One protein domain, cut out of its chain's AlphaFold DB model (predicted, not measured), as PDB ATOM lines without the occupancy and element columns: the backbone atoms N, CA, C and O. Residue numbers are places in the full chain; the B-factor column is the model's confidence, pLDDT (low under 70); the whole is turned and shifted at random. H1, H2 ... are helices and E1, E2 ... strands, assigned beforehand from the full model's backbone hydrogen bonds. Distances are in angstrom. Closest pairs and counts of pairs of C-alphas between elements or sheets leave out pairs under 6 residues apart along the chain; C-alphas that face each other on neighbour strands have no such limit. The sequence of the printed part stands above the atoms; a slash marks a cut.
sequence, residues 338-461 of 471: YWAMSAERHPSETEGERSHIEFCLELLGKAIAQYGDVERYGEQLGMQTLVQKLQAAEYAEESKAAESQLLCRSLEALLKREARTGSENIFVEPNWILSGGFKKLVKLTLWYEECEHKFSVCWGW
ATOM      1  N   TYR A 338     -17.683  13.514  45.315       97.12
ATOM      2  CA  TYR A 338     -16.614  13.395  46.301       97.12
ATOM      3  C   TYR A 338     -15.886  14.722  46.429       97.12
ATOM      4  O   TYR A 338     -15.785  15.482  45.465       97.12
ATOM      5  N   TRP A 339     -15.337  15.002  47.604       98.12
ATOM      6  CA  TRP A 339     -14.567  16.223  47.803       98.12
ATOM      7  C   TRP A 339     -13.469  16.063  48.841       98.12
ATOM      8  O   TRP A 339     -13.508  15.206  49.729       98.12
ATOM      9  N   ALA A 340     -12.480  16.940  48.725       98.00
ATOM     10  CA  ALA A 340     -11.416  17.111  49.688       98.00
ATOM     11  C   ALA A 340     -11.035  18.590  49.760       98.00
ATOM     12  O   ALA A 340     -10.878  19.268  48.741       98.00
ATOM     13  N   MET A 341     -10.880  19.092  50.979       97.75
ATOM     14  CA  MET A 341     -10.369  20.437  51.225       97.75
ATOM     15  C   MET A 341      -8.846  20.388  51.313       97.75
ATOM     16  O   MET A 341      -8.283  19.470  51.909       97.75
ATOM     17  N   SER A 342      -8.185  21.371  50.712       96.94
ATOM     18  CA  SER A 342      -6.736  21.513  50.818       96.94
ATOM     19  C   SER A 342      -6.327  21.861  52.249       96.94
ATOM     20  O   SER A 342      -7.042  22.573  52.957       96.94
ATOM     21  N   ALA A 343      -5.133  21.423  52.646       94.94
ATOM     22  CA  ALA A 343      -4.492  21.883  53.875       94.94
ATOM     23  C   ALA A 343      -4.140  23.383  53.815       94.94
ATOM     24  O   ALA A 343      -4.100  24.057  54.845       94.94
ATOM     25  N   GLU A 344      -3.927  23.918  52.606       92.81
ATOM     26  CA  GLU A 344      -3.717  25.345  52.362       92.81
ATOM     27  C   GLU A 344      -5.035  26.115  52.498       92.81
ATOM     28  O   GLU A 344      -5.748  26.372  51.521       92.81
ATOM     29  N   ARG A 345      -5.349  26.490  53.734       91.00
ATOM     30  CA  ARG A 345      -6.523  27.284  54.096       91.00
ATOM     31  C   ARG A 345      -6.130  28.526  54.876       91.00
ATOM     32  O   ARG A 345      -5.033  28.606  55.434       91.00
ATOM     33  N   HIS A 346      -7.012  29.519  54.887       91.31
ATOM     34  CA  HIS A 346      -6.739  30.756  55.606       91.31
ATOM     35  C   HIS A 346      -6.586  30.488  57.123       91.31
ATOM     36  O   HIS A 346      -7.458  29.841  57.699       91.31
ATOM     37  N   PRO A 347      -5.548  31.008  57.812       92.31
ATOM     38  CA  PRO A 347      -5.302  30.697  59.229       92.31
ATOM     39  C   PRO A 347      -6.426  31.093  60.196       92.31
ATOM     40  O   PRO A 347      -6.521  30.541  61.287       92.31
ATOM     41  N   SER A 348      -7.258  32.069  59.818       94.38
ATOM     42  CA  SER A 348      -8.416  32.507  60.613       94.38
ATOM     43  C   SER A 348      -9.726  31.789  60.270       94.38
ATOM     44  O   SER A 348     -10.782  32.175  60.774       94.38
ATOM     45  N   GLU A 349      -9.682  30.780  59.399       95.44
ATOM     46  CA  GLU A 349     -10.810  29.877  59.200       95.44
ATOM     47  C   GLU A 349     -11.048  29.071  60.484       95.44
ATOM     48  O   GLU A 349     -10.145  28.447  61.044       95.44
ATOM     49  N   THR A 350     -12.285  29.083  60.957       96.75
ATOM     50  CA  THR A 350     -12.721  28.296  62.106       96.75
ATOM     51  C   THR A 350     -13.311  26.960  61.656       96.75
ATOM     52  O   THR A 350     -13.868  26.841  60.568       96.75
ATOM     53  N   GLU A 351     -13.267  25.944  62.518       96.06
ATOM     54  CA  GLU A 351     -13.821  24.616  62.198       96.06
ATOM     55  C   GLU A 351     -15.339  24.644  61.924       96.06
ATOM     56  O   GLU A 351     -15.860  23.827  61.167       96.06
ATOM     57  N   GLY A 352     -16.057  25.615  62.501       96.06
ATOM     58  CA  GLY A 352     -17.476  25.834  62.208       96.06
ATOM     59  C   GLY A 352     -17.717  26.294  60.767       96.06
ATOM     60  O   GLY A 352     -18.639  25.803  60.120       96.06
ATOM     61  N   GLU A 353     -16.854  27.170  60.244       96.75
ATOM     62  CA  GLU A 353     -16.920  27.631  58.850       96.75
ATOM     63  C   GLU A 353     -16.624  26.482  57.886       96.75
ATOM     64  O   GLU A 353     -17.359  26.269  56.922       96.75
ATOM     65  N   ARG A 354     -15.611  25.671  58.206       96.56
ATOM     66  CA  ARG A 354     -15.300  24.448  57.465       96.56
ATOM     67  C   ARG A 354     -16.491  23.494  57.418       96.56
ATOM     68  O   ARG A 354     -16.900  23.054  56.346       96.56
ATOM     69  N   SER A 355     -17.070  23.202  58.584       96.44
ATOM     70  CA  SER A 355     -18.224  22.306  58.719       96.44
ATOM     71  C   SER A 355     -19.426  22.804  57.912       96.44
ATOM     72  O   SER A 355     -20.166  22.004  57.345       96.44
ATOM     73  N   HIS A 356     -19.609  24.124  57.814       96.81
ATOM     74  CA  HIS A 356     -20.647  24.727  56.981       96.81
ATOM     75  C   HIS A 356     -20.419  24.480  55.482       96.81
ATOM     76  O   HIS A 356     -21.362  24.130  54.767       96.81
ATOM     77  N   ILE A 357     -19.178  24.610  55.001       97.62
ATOM     78  CA  ILE A 357     -18.841  24.311  53.601       97.62
ATOM     79  C   ILE A 357     -19.051  22.816  53.315       97.62
ATOM     80  O   ILE A 357     -19.663  22.475  52.304       97.62
ATOM     81  N   GLU A 358     -18.616  21.923  54.211       97.44
ATOM     82  CA  GLU A 358     -18.851  20.474  54.081       97.44
ATOM     83  C   GLU A 358     -20.350  20.142  54.029       97.44
ATOM     84  O   GLU A 358     -20.786  19.396  53.155       97.44
ATOM     85  N   PHE A 359     -21.158  20.764  54.891       96.88
ATOM     86  CA  PHE A 359     -22.614  20.628  54.866       96.88
ATOM     87  C   PHE A 359     -23.219  21.057  53.519       96.88
ATOM     88  O   PHE A 359     -24.071  20.356  52.969       96.88
ATOM     89  N   CYS A 360     -22.768  22.177  52.950       98.12
ATOM     90  CA  CYS A 360     -23.242  22.636  51.643       98.12
ATOM     91  C   CYS A 360     -22.828  21.688  50.507       98.12
ATOM     92  O   CYS A 360     -23.614  21.470  49.585       98.12
ATOM     93  N   LEU A 361     -21.642  21.081  50.583       97.94
ATOM     94  CA  LEU A 361     -21.188  20.068  49.623       97.94
ATOM     95  C   LEU A 361     -22.019  18.785  49.706       97.94
ATOM     96  O   LEU A 361     -22.402  18.230  48.676       97.94
ATOM     97  N   GLU A 362     -22.386  18.351  50.912       96.94
ATOM     98  CA  GLU A 362     -23.324  17.242  51.085       96.94
ATOM     99  C   GLU A 362     -24.702  17.555  50.494       96.94
ATOM    100  O   GLU A 362     -25.317  16.687  49.869       96.94
ATOM    101  N   LEU A 363     -25.208  18.778  50.689       96.88
ATOM    102  CA  LEU A 363     -26.468  19.214  50.087       96.88
ATOM    103  C   LEU A 363     -26.386  19.246  48.560       96.88
ATOM    104  O   LEU A 363     -27.330  18.806  47.907       96.88
ATOM    105  N   LEU A 364     -25.268  19.711  48.002       97.69
ATOM    106  CA  LEU A 364     -25.027  19.714  46.561       97.69
ATOM    107  C   LEU A 364     -25.045  18.290  45.998       97.69
ATOM    108  O   LEU A 364     -25.770  18.023  45.045       97.69
ATOM    109  N   GLY A 365     -24.321  17.361  46.629       96.88
ATOM    110  CA  GLY A 365     -24.296  15.956  46.215       96.88
ATOM    111  C   GLY A 365     -25.680  15.305  46.266       96.88
ATOM    112  O   GLY A 365     -26.076  14.623  45.324       96.88
ATOM    113  N   LYS A 366     -26.462  15.572  47.323       96.31
ATOM    114  CA  LYS A 366     -27.854  15.098  47.437       96.31
ATOM    115  C   LYS A 366     -28.754  15.682  46.350       96.31
ATOM    116  O   LYS A 366     -29.578  14.953  45.806       96.31
ATOM    117  N   ALA A 367     -28.602  16.969  46.039       96.25
ATOM    118  CA  ALA A 367     -29.380  17.623  44.995       96.25
ATOM    119  C   ALA A 367     -29.054  17.028  43.619       96.25
ATOM    120  O   ALA A 367     -29.962  16.573  42.933       96.25
ATOM    121  N   ILE A 368     -27.776  16.925  43.251       96.50
ATOM    122  CA  ILE A 368     -27.363  16.334  41.970       96.50
ATOM    123  C   ILE A 368     -27.866  14.890  41.849       96.50
ATOM    124  O   ILE A 368     -28.493  14.538  40.852       96.50
ATOM    125  N   ALA A 369     -27.709  14.075  42.897       94.94
ATOM    126  CA  ALA A 369     -28.222  12.705  42.909       94.94
ATOM    127  C   ALA A 369     -29.755  12.629  42.755       94.94
ATOM    128  O   ALA A 369     -30.268  11.675  42.175       94.94
ATOM    129  N   GLN A 370     -30.495  13.625  43.255       95.19
ATOM    130  CA  GLN A 370     -31.950  13.706  43.113       95.19
ATOM    131  C   GLN A 370     -32.385  14.035  41.676       95.19
ATOM    132  O   GLN A 370     -33.385  13.484  41.213       95.19
ATOM    133  N   TYR A 371     -31.669  14.922  40.979       95.00
ATOM    134  CA  TYR A 371     -31.978  15.295  39.588       95.00
ATOM    135  C   TYR A 371     -31.392  14.316  38.562       95.00
ATOM    136  O   TYR A 371     -31.903  14.206  37.444       95.00
ATOM    137  N   GLY A 372     -30.391  13.540  38.974       94.25
ATOM    138  CA  GLY A 372     -29.779  12.459  38.213       94.25
ATOM    139  C   GLY A 372     -28.476  12.848  37.528       94.25
ATOM    140  O   GLY A 372     -27.693  11.949  37.259       94.25
ATOM    141  N   ASP A 373     -28.238  14.136  37.284       95.25
ATOM    142  CA  ASP A 373     -27.002  14.691  36.727       95.25
ATOM    143  C   ASP A 373     -26.870  16.186  37.099       95.25
ATOM    144  O   ASP A 373     -27.790  16.808  37.651       95.25
ATOM    145  N   VAL A 374     -25.693  16.763  36.841       96.31
ATOM    146  CA  VAL A 374     -25.425  18.189  37.087       96.31
ATOM    147  C   VAL A 374     -26.183  19.104  36.114       96.31
ATOM    148  O   VAL A 374     -26.588  20.199  36.502       96.31
ATOM    149  N   GLU A 375     -26.429  18.651  34.880       96.50
ATOM    150  CA  GLU A 375     -27.134  19.408  33.837       96.50
ATOM    151  C   GLU A 375     -28.566  19.744  34.250       96.50
ATOM    152  O   GLU A 375     -28.929  20.919  34.335       96.50
ATOM    153  N   ARG A 376     -29.364  18.731  34.594       96.06
ATOM    154  CA  ARG A 376     -30.759  18.870  35.035       96.06
ATOM    155  C   ARG A 376     -30.863  19.659  36.322       96.06
ATOM    156  O   ARG A 376     -31.809  20.424  36.510       96.06
ATOM    157  N   TYR A 377     -29.895  19.494  37.220       96.38
ATOM    158  CA  TYR A 377     -29.837  20.326  38.412       96.38
ATOM    159  C   TYR A 377     -29.602  21.803  38.052       96.38
ATOM    160  O   TYR A 377     -30.276  22.690  38.580       96.38
ATOM    161  N   GLY A 378     -28.712  22.069  37.094       95.50
ATOM    162  CA  GLY A 378     -28.482  23.392  36.525       95.50
ATOM    163  C   GLY A 378     -29.724  24.004  35.877       95.50
ATOM    164  O   GLY A 378     -30.021  25.180  36.104       95.50
ATOM    165  N   GLU A 379     -30.482  23.212  35.117       95.81
ATOM    166  CA  GLU A 379     -31.758  23.626  34.519       95.81
ATOM    167  C   GLU A 379     -32.759  24.056  35.592       95.81
ATOM    168  O   GLU A 379     -33.370  25.121  35.476       95.81
ATOM    169  N   GLN A 380     -32.871  23.279  36.672       95.81
ATOM    170  CA  GLN A 380     -33.770  23.576  37.785       95.81
ATOM    171  C   GLN A 380     -33.404  24.873  38.519       95.81
ATOM    172  O   GLN A 380     -34.287  25.586  38.995       95.81
ATOM    173  N   LEU A 381     -32.113  25.195  38.610       93.38
ATOM    174  CA  LEU A 381     -31.631  26.457  39.174       93.38
ATOM    175  C   LEU A 381     -31.780  27.647  38.209       93.38
ATOM    176  O   LEU A 381     -31.422  28.768  38.561       93.38
ATOM    177  N   GLY A 382     -32.291  27.430  36.992       95.31
ATOM    178  CA  GLY A 382     -32.433  28.473  35.977       95.31
ATOM    179  C   GLY A 382     -31.121  28.842  35.278       95.31
ATOM    180  O   GLY A 382     -31.055  29.866  34.602       95.31
ATOM    181  N   MET A 383     -30.074  28.018  35.381       95.25
ATOM    182  CA  MET A 383     -28.758  28.264  34.773       95.25
ATOM    183  C   MET A 383     -28.676  27.794  33.312       95.25
ATOM    184  O   MET A 383     -27.672  27.227  32.876       95.25
ATOM    185  N   GLN A 384     -29.719  28.073  32.525       95.50
ATOM    186  CA  GLN A 384     -29.878  27.569  31.154       95.50
ATOM    187  C   GLN A 384     -28.695  27.918  30.246       95.50
ATOM    188  O   GLN A 384     -28.288  27.103  29.431       95.50
ATOM    189  N   THR A 385     -28.095  29.102  30.400       94.06
ATOM    190  CA  THR A 385     -26.938  29.507  29.586       94.06
ATOM    191  C   THR A 385     -25.711  28.623  29.821       94.06
ATOM    192  O   THR A 385     -24.969  28.359  28.881       94.06
ATOM    193  N   LEU A 386     -25.472  28.171  31.056       91.88
ATOM    194  CA  LEU A 386     -24.348  27.279  31.362       91.88
ATOM    195  C   LEU A 386     -24.637  25.853  30.895       91.88
ATOM    196  O   LEU A 386     -23.759  25.224  30.317       91.88
ATOM    197  N   VAL A 387     -25.879  25.393  31.062       93.69
ATOM    198  CA  VAL A 387     -26.327  24.090  30.551       93.69
ATOM    199  C   VAL A 387     -26.211  24.033  29.025       93.69
ATOM    200  O   VAL A 387     -25.633  23.098  28.487       93.69
ATOM    201  N   GLN A 388     -26.653  25.073  28.316       94.38
ATOM    202  CA  GLN A 388     -26.510  25.154  26.860       94.38
ATOM    203  C   GLN A 388     -25.046  25.144  26.420       94.38
ATOM    204  O   GLN A 388     -24.721  24.505  25.427       94.38
ATOM    205  N   LYS A 389     -24.152  25.827  27.149       92.38
ATOM    206  CA  LYS A 389     -22.708  25.771  26.871       92.38
ATOM    207  C   LYS A 389     -22.141  24.373  27.081       92.38
ATOM    208  O   LYS A 389     -21.329  23.941  26.277       92.38
ATOM    209  N   LEU A 390     -22.576  23.683  28.133       93.25
ATOM    210  CA  LEU A 390     -22.161  22.315  28.418       93.25
ATOM    211  C   LEU A 390     -22.608  21.354  27.304       93.25
ATOM    212  O   LEU A 390     -21.803  20.565  26.825       93.25
ATOM    213  N   GLN A 391     -23.842  21.503  26.820       92.50
ATOM    214  CA  GLN A 391     -24.402  20.703  25.725       92.50
ATOM    215  C   GLN A 391     -23.811  21.047  24.350       92.50
ATOM    216  O   GLN A 391     -23.718  20.182  23.483       92.50
ATOM    217  N   ALA A 392     -23.439  22.310  24.131       94.38
ATOM    218  CA  ALA A 392     -22.841  22.776  22.882       94.38
ATOM    219  C   ALA A 392     -21.330  22.510  22.793       94.38
ATOM    220  O   ALA A 392     -20.752  22.690  21.723       94.38
ATOM    221  N   ALA A 393     -20.689  22.117  23.894       94.06
ATOM    222  CA  ALA A 393     -19.262  21.852  23.923       94.06
ATOM    223  C   ALA A 393     -18.927  20.607  23.089       94.06
ATOM    224  O   ALA A 393     -19.196  19.475  23.484       94.06
ATOM    225  N   GLU A 394     -18.295  20.815  21.935       92.88
ATOM    226  CA  GLU A 394     -17.845  19.721  21.062       92.88
ATOM    227  C   GLU A 394     -16.589  19.025  21.614       92.88
ATOM    228  O   GLU A 394     -16.320  17.862  21.306       92.88
ATOM    229  N   TYR A 395     -15.814  19.736  22.440       93.88
ATOM    230  CA  TYR A 395     -14.550  19.266  22.998       93.88
ATOM    231  C   TYR A 395     -14.676  18.934  24.486       93.88
ATOM    232  O   TYR A 395     -15.269  19.686  25.259       93.88
ATOM    233  N   ALA A 396     -14.016  17.851  24.909       90.00
ATOM    234  CA  ALA A 396     -14.022  17.394  26.301       90.00
ATOM    235  C   ALA A 396     -13.537  18.467  27.297       90.00
ATOM    236  O   ALA A 396     -14.108  18.617  28.372       90.00
ATOM    237  N   GLU A 397     -12.522  19.258  26.931       91.38
ATOM    238  CA  GLU A 397     -12.004  20.333  27.791       91.38
ATOM    239  C   GLU A 397     -12.995  21.494  27.955       91.38
ATOM    240  O   GLU A 397     -13.112  22.071  29.036       91.38
ATOM    241  N   GLU A 398     -13.736  21.831  26.897       93.81
ATOM    242  CA  GLU A 398     -14.763  22.872  26.949       93.81
ATOM    243  C   GLU A 398     -15.968  22.410  27.775       93.81
ATOM    244  O   GLU A 398     -16.467  23.165  28.611       93.81
ATOM    245  N   SER A 399     -16.361  21.143  27.612       93.88
ATOM    246  CA  SER A 399     -17.406  20.499  28.408       93.88
ATOM    247  C   SER A 399     -17.032  20.516  29.893       93.88
ATOM    248  O   SER A 399     -17.758  21.082  30.711       93.88
ATOM    249  N   LYS A 400     -15.816  20.072  30.236       95.12
ATOM    250  CA  LYS A 400     -15.293  20.112  31.608       95.12
ATOM    251  C   LYS A 400     -15.255  21.528  32.191       95.12
ATOM    252  O   LYS A 400     -15.520  21.726  33.379       95.12
ATOM    253  N   ALA A 401     -14.914  22.534  31.386       95.31
ATOM    254  CA  ALA A 401     -14.905  23.926  31.826       95.31
ATOM    255  C   ALA A 401     -16.322  24.455  32.108       95.31
ATOM    256  O   ALA A 401     -16.528  25.127  33.122       95.31
ATOM    257  N   ALA A 402     -17.294  24.144  31.248       95.62
ATOM    258  CA  ALA A 402     -18.696  24.518  31.437       95.62
ATOM    259  C   ALA A 402     -19.312  23.819  32.661       95.62
ATOM    260  O   ALA A 402     -19.957  24.470  33.483       95.62
ATOM    261  N   GLU A 403     -19.033  22.531  32.838       96.19
ATOM    262  CA  GLU A 403     -19.423  21.743  34.008       96.19
ATOM    263  C   GLU A 403     -18.823  22.307  35.301       96.19
ATOM    264  O   GLU A 403     -19.534  22.541  36.278       96.19
ATOM    265  N   SER A 404     -17.524  22.622  35.289       97.06
ATOM    266  CA  SER A 404     -16.839  23.267  36.412       97.06
ATOM    267  C   SER A 404     -17.511  24.587  36.798       97.06
ATOM    268  O   SER A 404     -17.753  24.845  37.978       97.06
ATOM    269  N   GLN A 405     -17.879  25.417  35.816       97.19
ATOM    270  CA  GLN A 405     -18.618  26.657  36.066       97.19
ATOM    271  C   GLN A 405     -20.007  26.393  36.653       97.19
ATOM    272  O   GLN A 405     -20.424  27.111  37.564       97.19
ATOM    273  N   LEU A 406     -20.713  25.373  36.169       97.38
ATOM    274  CA  LEU A 406     -22.040  25.013  36.655       97.38
ATOM    275  C   LEU A 406     -22.001  24.539  38.115       97.38
ATOM    276  O   LEU A 406     -22.775  25.029  38.941       97.38
ATOM    277  N   LEU A 407     -21.055  23.662  38.461       97.88
ATOM    278  CA  LEU A 407     -20.806  23.213  39.836       97.88
ATOM    279  C   LEU A 407     -20.417  24.379  40.748       97.88
ATOM    280  O   LEU A 407     -20.945  24.508  41.852       97.88
ATOM    281  N   CYS A 408     -19.542  25.262  40.269       97.94
ATOM    282  CA  CYS A 408     -19.092  26.448  40.989       97.94
ATOM    283  C   CYS A 408     -20.265  27.365  41.366       97.94
ATOM    284  O   CYS A 408     -20.419  27.729  42.533       97.94
ATOM    285  N   ARG A 409     -21.135  27.695  40.402       97.94
ATOM    286  CA  ARG A 409     -22.314  28.549  40.636       97.94
ATOM    287  C   ARG A 409     -23.371  27.870  41.495       97.94
ATOM    288  O   ARG A 409     -23.981  28.525  42.335       97.94
ATOM    289  N   SER A 410     -23.539  26.562  41.335       97.94
ATOM    290  CA  SER A 410     -24.424  25.762  42.182       97.94
ATOM    291  C   SER A 410     -23.983  25.778  43.648       97.94
ATOM    292  O   SER A 410     -24.790  26.027  44.543       97.94
ATOM    293  N   LEU A 411     -22.689  25.550  43.901       98.31
ATOM    294  CA  LEU A 411     -22.117  25.584  45.245       98.31
ATOM    295  C   LEU A 411     -22.201  26.985  45.854       98.31
ATOM    296  O   LEU A 411     -22.569  27.122  47.018       98.31
ATOM    297  N   GLU A 412     -21.904  28.024  45.069       98.19
ATOM    298  CA  GLU A 412     -22.060  29.416  45.491       98.19
ATOM    299  C   GLU A 412     -23.499  29.707  45.924       98.19
ATOM    300  O   GLU A 412     -23.711  30.203  47.029       98.19
ATOM    301  N   ALA A 413     -24.490  29.348  45.106       96.94
ATOM    302  CA  ALA A 413     -25.899  29.556  45.426       96.94
ATOM    303  C   ALA A 413     -26.307  28.845  46.730       96.94
ATOM    304  O   ALA A 413     -27.020  29.424  47.551       96.94
ATOM    305  N   LEU A 414     -25.825  27.619  46.959       97.31
ATOM    306  CA  LEU A 414     -26.076  26.884  48.203       97.31
ATOM    307  C   LEU A 414     -25.429  27.555  49.415       97.31
ATOM    308  O   LEU A 414     -26.106  27.751  50.421       97.31
ATOM    309  N   LEU A 415     -24.159  27.950  49.315       97.69
ATOM    310  CA  LEU A 415     -23.464  28.651  50.397       97.69
ATOM    311  C   LEU A 415     -24.179  29.956  50.755       97.69
ATOM    312  O   LEU A 415     -24.414  30.225  51.927       97.69
ATOM    313  N   LYS A 416     -24.587  30.740  49.753       97.12
ATOM    314  CA  LYS A 416     -25.350  31.976  49.967       97.12
ATOM    315  C   LYS A 416     -26.686  31.715  50.654       97.12
ATOM    316  O   LYS A 416     -27.038  32.431  51.584       97.12
ATOM    317  N   ARG A 417     -27.417  30.685  50.219       96.31
ATOM    318  CA  ARG A 417     -28.740  30.342  50.759       96.31
ATOM    319  C   ARG A 417     -28.683  29.853  52.205       96.31
ATOM    320  O   ARG A 417     -29.565  30.180  52.999       96.31
ATOM    321  N   GLU A 418     -27.691  29.031  52.532       96.56
ATOM    322  CA  GLU A 418     -27.561  28.417  53.858       96.56
ATOM    323  C   GLU A 418     -26.794  29.303  54.856       96.56
ATOM    324  O   GLU A 418     -26.851  29.047  56.064       96.56
ATOM    325  N   ALA A 419     -26.104  30.347  54.384       95.94
ATOM    326  CA  ALA A 419     -25.416  31.311  55.232       95.94
ATOM    327  C   ALA A 419     -26.405  32.151  56.049       95.94
ATOM    328  O   ALA A 419     -27.375  32.716  55.543       95.94
ATOM    329  N   ARG A 420     -26.132  32.280  57.350       94.31
ATOM    330  CA  ARG A 420     -26.928  33.120  58.254       94.31
ATOM    331  C   ARG A 420     -26.764  34.621  57.990       94.31
ATOM    332  O   ARG A 420     -27.719  35.375  58.168       94.31
ATOM    333  N   THR A 421     -25.555  35.053  57.639       90.81
ATOM    334  CA  THR A 421     -25.165  36.464  57.478       90.81
ATOM    335  C   THR A 421     -24.148  36.612  56.355       90.81
ATOM    336  O   THR A 421     -23.320  35.722  56.176       90.81
ATOM    337  N   GLY A 422     -24.160  37.759  55.669       86.38
ATOM    338  CA  GLY A 422     -23.123  38.127  54.702       86.38
ATOM    339  C   GLY A 422     -23.124  37.292  53.419       86.38
ATOM    340  O   GLY A 422     -22.088  37.175  52.767       86.38
ATOM    341  N   SER A 423     -24.263  36.694  53.055       92.31
ATOM    342  CA  SER A 423     -24.396  35.845  51.864       92.31
ATOM    343  C   SER A 423     -23.908  36.540  50.590       92.31
ATOM    344  O   SER A 423     -23.304  35.921  49.724       92.31
ATOM    345  N   GLU A 424     -24.094  37.851  50.488       94.69
ATOM    346  CA  GLU A 424     -23.657  38.669  49.360       94.69
ATOM    347  C   GLU A 424     -22.133  38.684  49.157       94.69
ATOM    348  O   GLU A 424     -21.668  38.847  48.030       94.69
ATOM    349  N   ASN A 425     -21.354  38.464  50.220       95.44
ATOM    350  CA  ASN A 425     -19.891  38.494  50.188       95.44
ATOM    351  C   ASN A 425     -19.258  37.116  49.958       95.44
ATOM    352  O   ASN A 425     -18.029  37.013  49.887       95.44
ATOM    353  N   ILE A 426     -20.074  36.066  49.847       97.25
ATOM    354  CA  ILE A 426     -19.621  34.715  49.524       97.25
ATOM    355  C   ILE A 426     -19.564  34.572  48.010       97.25
ATOM    356  O   ILE A 426     -20.521  34.891  47.313       97.25
ATOM    357  N   PHE A 427     -18.467  34.045  47.492       97.31
ATOM    358  CA  PHE A 427     -18.373  33.664  46.091       97.31
ATOM    359  C   PHE A 427     -17.459  32.452  45.947       97.31
ATOM    360  O   PHE A 427     -16.575  32.208  46.775       97.31
ATOM    361  N   VAL A 428     -17.695  31.676  44.897       98.06
ATOM    362  CA  VAL A 428     -16.867  30.526  44.545       98.06
ATOM    363  C   VAL A 428     -16.244  30.831  43.193       98.06
ATOM    364  O   VAL A 428     -16.943  31.246  42.269       98.06
ATOM    365  N   GLU A 429     -14.932  30.661  43.090       97.56
ATOM    366  CA  GLU A 429     -14.202  30.815  41.832       97.56
ATOM    367  C   GLU A 429     -13.741  29.449  41.314       97.56
ATOM    368  O   GLU A 429     -13.312  28.600  42.112       97.56
ATOM    369  N   PRO A 430     -13.785  29.226  39.987       97.00
ATOM    370  CA  PRO A 430     -13.157  28.070  39.382       97.00
ATOM    371  C   PRO A 430     -11.635  28.177  39.505       97.00
ATOM    372  O   PRO A 430     -11.041  29.245  39.355       97.00
ATOM    373  N   ASN A 431     -10.998  27.028  39.696       97.00
ATOM    374  CA  ASN A 431      -9.579  26.857  39.994       97.00
ATOM    375  C   ASN A 431      -9.157  27.404  41.368       97.00
ATOM    376  O   ASN A 431      -9.939  27.951  42.151       97.00
ATOM    377  N   TRP A 432      -7.888  27.185  41.702       96.44
ATOM    378  CA  TRP A 432      -7.292  27.715  42.922       96.44
ATOM    379  C   TRP A 432      -6.793  29.134  42.695       96.44
ATOM    380  O   TRP A 432      -5.917  29.361  41.862       96.44
ATOM    381  N   ILE A 433      -7.320  30.073  43.472       95.44
ATOM    382  CA  ILE A 433      -6.861  31.458  43.488       95.44
ATOM    383  C   ILE A 433      -6.013  31.714  44.737       95.44
ATOM    384  O   ILE A 433      -6.038  30.959  45.714       95.44
ATOM    385  N   LEU A 434      -5.236  32.791  44.693       91.88
ATOM    386  CA  LEU A 434      -4.474  33.279  45.836       91.88
ATOM    387  C   LEU A 434      -5.334  34.269  46.631       91.88
ATOM    388  O   LEU A 434      -6.060  35.072  46.043       91.88
ATOM    389  N   SER A 435      -5.263  34.222  47.965       85.56
ATOM    390  CA  SER A 435      -5.978  35.192  48.801       85.56
ATOM    391  C   SER A 435      -5.329  36.576  48.695       85.56
ATOM    392  O   SER A 435      -4.121  36.719  48.863       85.56
ATOM    393  N   GLY A 436      -6.147  37.603  48.449       81.75
ATOM    394  CA  GLY A 436      -5.741  39.014  48.413       81.75
ATOM    395  C   GLY A 436      -5.706  39.702  49.785       81.75
ATOM    396  O   GLY A 436      -5.905  40.911  49.854       81.75
ATOM    397  N   GLY A 437      -5.544  38.958  50.884       85.00
ATOM    398  CA  GLY A 437      -5.349  39.488  52.246       85.00
ATOM    399  C   GLY A 437      -6.613  39.942  52.993       85.00
ATOM    400  O   GLY A 437      -6.656  39.841  54.212       85.00
ATOM    401  N   PHE A 438      -7.669  40.371  52.294       91.62
ATOM    402  CA  PHE A 438      -8.932  40.829  52.914       91.62
ATOM    403  C   PHE A 438     -10.065  39.796  52.877       91.62
ATOM    404  O   PHE A 438     -11.211  40.103  53.210       91.62
ATOM    405  N   LYS A 439      -9.761  38.575  52.433       94.75
ATOM    406  CA  LYS A 439     -10.735  37.494  52.286       94.75
ATOM    407  C   LYS A 439     -10.195  36.212  52.897       94.75
ATOM    408  O   LYS A 439      -9.040  35.838  52.661       94.75
ATOM    409  N   LYS A 440     -11.058  35.516  53.633       96.06
ATOM    410  CA  LYS A 440     -10.837  34.108  53.950       96.06
ATOM    411  C   LYS A 440     -11.036  33.297  52.676       96.06
ATOM    412  O   LYS A 440     -11.841  33.658  51.815       96.06
ATOM    413  N   LEU A 441     -10.255  32.233  52.554       96.62
ATOM    414  CA  LEU A 441     -10.281  31.362  51.394       96.62
ATOM    415  C   LEU A 441     -10.028  29.920  51.820       96.62
ATOM    416  O   LEU A 441      -9.118  29.653  52.611       96.62
ATOM    417  N   VAL A 442     -10.803  29.012  51.235       97.19
ATOM    418  CA  VAL A 442     -10.593  27.564  51.299       97.19
ATOM    419  C   VAL A 442     -10.476  27.029  49.881       97.19
ATOM    420  O   VAL A 442     -11.336  27.282  49.034       97.19
ATOM    421  N   LYS A 443      -9.399  26.285  49.622       97.81
ATOM    422  CA  LYS A 443      -9.208  25.565  48.362       97.81
ATOM    423  C   LYS A 443      -9.879  24.203  48.462       97.81
ATOM    424  O   LYS A 443      -9.622  23.440  49.393       97.81
ATOM    425  N   LEU A 444     -10.714  23.893  47.484       98.12
ATOM    426  CA  LEU A 444     -11.480  22.661  47.404       98.12
ATOM    427  C   LEU A 444     -11.095  21.909  46.127       98.12
ATOM    428  O   LEU A 444     -10.856  22.521  45.083       98.12
ATOM    429  N   THR A 445     -11.047  20.586  46.220       98.31
ATOM    430  CA  THR A 445     -11.034  19.682  45.070       98.31
ATOM    431  C   THR A 445     -12.286  18.830  45.139       98.31
ATOM    432  O   THR A 445     -12.605  18.280  46.193       98.31
ATOM    433  N   LEU A 446     -13.015  18.766  44.037       98.06
ATOM    434  CA  LEU A 446     -14.279  18.063  43.911       98.06
ATOM    435  C   LEU A 446     -14.171  17.113  42.724       98.06
ATOM    436  O   LEU A 446     -13.705  17.505  41.657       98.06
ATOM    437  N   TRP A 447     -14.585  15.867  42.927       97.81
ATOM    438  CA  TRP A 447     -14.629  14.852  41.885       97.81
ATOM    439  C   TRP A 447     -16.079  14.518  41.565       97.81
ATOM    440  O   TRP A 447     -16.866  14.217  42.468       97.81
ATOM    441  N   TYR A 448     -16.407  14.578  40.282       96.44
ATOM    442  CA  TYR A 448     -17.713  14.248  39.729       96.44
ATOM    443  C   TYR A 448     -17.492  13.515  38.404       96.44
ATOM    444  O   TYR A 448     -16.688  13.971  37.605       96.44
ATOM    445  N   GLU A 449     -18.119  12.350  38.207       93.00
ATOM    446  CA  GLU A 449     -17.982  11.534  36.980       93.00
ATOM    447  C   GLU A 449     -16.528  11.359  36.484       93.00
ATOM    448  O   GLU A 449     -16.225  11.497  35.308       93.00
ATOM    449  N   GLU A 450     -15.602  11.060  37.407       92.88
ATOM    450  CA  GLU A 450     -14.152  10.915  37.145       92.88
ATOM    451  C   GLU A 450     -13.415  12.222  36.784       92.88
ATOM    452  O   GLU A 450     -12.180  12.252  36.743       92.88
ATOM    453  N   CYS A 451     -14.131  13.332  36.618       95.50
ATOM    454  CA  CYS A 451     -13.568  14.657  36.425       95.50
ATOM    455  C   CYS A 451     -13.161  15.290  37.760       95.50
ATOM    456  O   CYS A 451     -13.941  15.408  38.703       95.50
ATOM    457  N   GLU A 452     -11.907  15.735  37.830       97.00
ATOM    458  CA  GLU A 452     -11.410  16.576  38.920       97.00
ATOM    459  C   GLU A 452     -11.679  18.055  38.613       97.00
ATOM    460  O   GLU A 452     -11.218  18.585  37.591       97.00
ATOM    461  N   HIS A 453     -12.354  18.728  39.542       97.81
ATOM    462  CA  HIS A 453     -12.626  20.158  39.533       97.81
ATOM    463  C   HIS A 453     -11.995  20.822  40.756       97.81
ATOM    464  O   HIS A 453     -12.089  20.338  41.884       97.81
ATOM    465  N   LYS A 454     -11.353  21.967  40.538       97.94
ATOM    466  CA  LYS A 454     -10.705  22.754  41.589       97.94
ATOM    467  C   LYS A 454     -11.499  24.023  41.809       97.94
ATOM    468  O   LYS A 454     -11.832  24.693  40.836       97.94
ATOM    469  N   PHE A 455     -11.750  24.372  43.064       98.19
ATOM    470  CA  PHE A 455     -12.518  25.556  43.435       98.19
ATOM    471  C   PHE A 455     -11.840  26.334  44.554       98.19
ATOM    472  O   PHE A 455     -11.093  25.776  45.364       98.19
ATOM    473  N   SER A 456     -12.146  27.624  44.621       97.81
ATOM    474  CA  SER A 456     -11.803  28.486  45.748       97.81
ATOM    475  C   SER A 456     -13.067  29.098  46.322       97.81
ATOM    476  O   SER A 456     -13.724  29.896  45.656       97.81
ATOM    477  N   VAL A 457     -13.399  28.745  47.560       97.94
ATOM    478  CA  VAL A 457     -14.512  29.357  48.293       97.94
ATOM    479  C   VAL A 457     -13.972  30.561  49.044       97.94
ATOM    480  O   VAL A 457     -13.030  30.420  49.824       97.94
ATOM    481  N   CYS A 458     -14.546  31.736  48.800       97.25
ATOM    482  CA  CYS A 458     -14.043  33.006  49.309       97.25
ATOM    483  C   CYS A 458     -15.139  33.784  50.036       97.25
ATOM    484  O   CYS A 458     -16.274  33.852  49.563       97.25
ATOM    485  N   TRP A 459     -14.786  34.408  51.159       97.19
ATOM    486  CA  TRP A 459     -15.694  35.274  51.914       97.19
ATOM    487  C   TRP A 459     -14.952  36.370  52.688       97.19
ATOM    488  O   TRP A 459     -13.720  36.359  52.778       97.19
ATOM    489  N   GLY A 460     -15.697  37.347  53.214       95.38
ATOM    490  CA  GLY A 460     -15.150  38.450  54.013       95.38
ATOM    491  C   GLY A 460     -14.390  37.959  55.249       95.38
ATOM    492  O   GLY A 460     -14.778  36.975  55.875       95.38
ATOM    493  N   TRP A 461     -13.285  38.625  55.594       93.75
ATOM    494  CA  TRP A 461     -12.417  38.221  56.711       93.75
ATOM    495  C   TRP A 461     -13.102  38.284  58.087       93.75
ATOM    496  O   TRP A 461     -12.763  37.516  58.988       93.75
TER     497      TRP A 461
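This is residues 338 to 461 of the 471 residues of the protein "Hypothetical protein" of Polarella glacialis (UniProt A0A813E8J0). A strongly twisted sheet of four strands has two long helices, H1 and H4, packed over one of its faces and tilted steeply to each other, while the opposite face bears no named helix. Two short helices, H2 and H3, lie beyond the sheet at one end of the domain, on the way from H1 to H4. The printed part has 124 residues with four named helices and four named strands, in the order E1 H1 H2 H3 H4 E2 E3 E4; the sheet runs E1 - E3 - E4 - E2, all antiparallel, and the class is mixed, helices and strands. The whole is compact, with a radius of gyration of the C-alphas of 14.3 A, and elongated in outline, spanning 42 by 26 by 23 A.

The longest strands are E3, residues 439 to 448, 27.3 A from first to last C-alpha, and E4, residues 451 to 460, 29.6 A. The edge strands are E1, residues 338 to 345, 18.9 A, and E2, residues 427 to 430, 10.2 A. E1 begins at C-alpha 338 (-16.614, 13.395, 46.301), and E4 ends at C-alpha 460 (-15.150, 38.450, 54.013). H4, residues 396 to 418, is the longest helix, 32.6 A, and begins at C-alpha 396 (-14.022, 17.394, 26.301). H1, residues 351 to 371, measures 30.5 A. H2, residues 374 to 380, is 10.0 A long, and H3, residues 384 to 392, is 11.9 A long.

The inner strands E3 and E4 form a hairpin, antiparallel at 160 degrees, with N 444 and O 455 2.9 A apart and N 453 and O 446 2.8 A apart, both within hydrogen-bond range. E1 and E3 are antiparallel neighbours at 151 degrees, with N 342 and O 443 within hydrogen-bond range at 2.8 A. E4 and E2 are antiparallel neighbours at 149 degrees, with N 429 and O 456 within range at 2.9 A. From edge to edge the strands' lines turn by 77 degrees. H1 and H4 are on the same face of the sheet in two layers, helices on one face of a sheet. H1 has a height over the sheet of 10.0 A; it lies over E3 and only just over E1, on which 3 of its 21 C-alphas fall. It runs only just slantwise to the strands, at 33 degrees to E3 on the local plane. The closest C-alphas of H4 and E2 are those of Glu 412 and Val 428, 5.4 A apart. H1, with residues 357 to 364 alone, touches H4, with residues 410 to 418 alone, at a steep tilt of 60 degrees, opposite ways; the C-alphas of Cys 360 and Leu 415 come closest, 6.1 A. H3 and H4 form a helical hairpin, touching at a shallow tilt of 21 degrees, with the C-alphas of Leu 390 and Ser 399 closest at 5.1 A. H2 and H3 form another, at a tilt of 34.8 degrees, only just shallow, with the C-alphas of Glu 375 and Val 387 closest at 5.8 A. H1 and H2 touch only at the corner, about perpendicular at 84 degrees, with the C-alphas of Ile 368 and Val 374 closest at 5.6 A. H2 and H3 are not on the sheet, and H1 and H3 are apart. In H1, H2, H3 and H4 every O i to N i+4 pair is within hydrogen-bond range.

The two C-alphas farthest apart are those of Ser 348 and Glu 394, 42.6 A. The printed part has no cut, and no link is long; H4 to E2 and E2 to E3 are short links of 8 residues each. The mean pLDDT of the printed part is 95.4, and no printed residue is under 70.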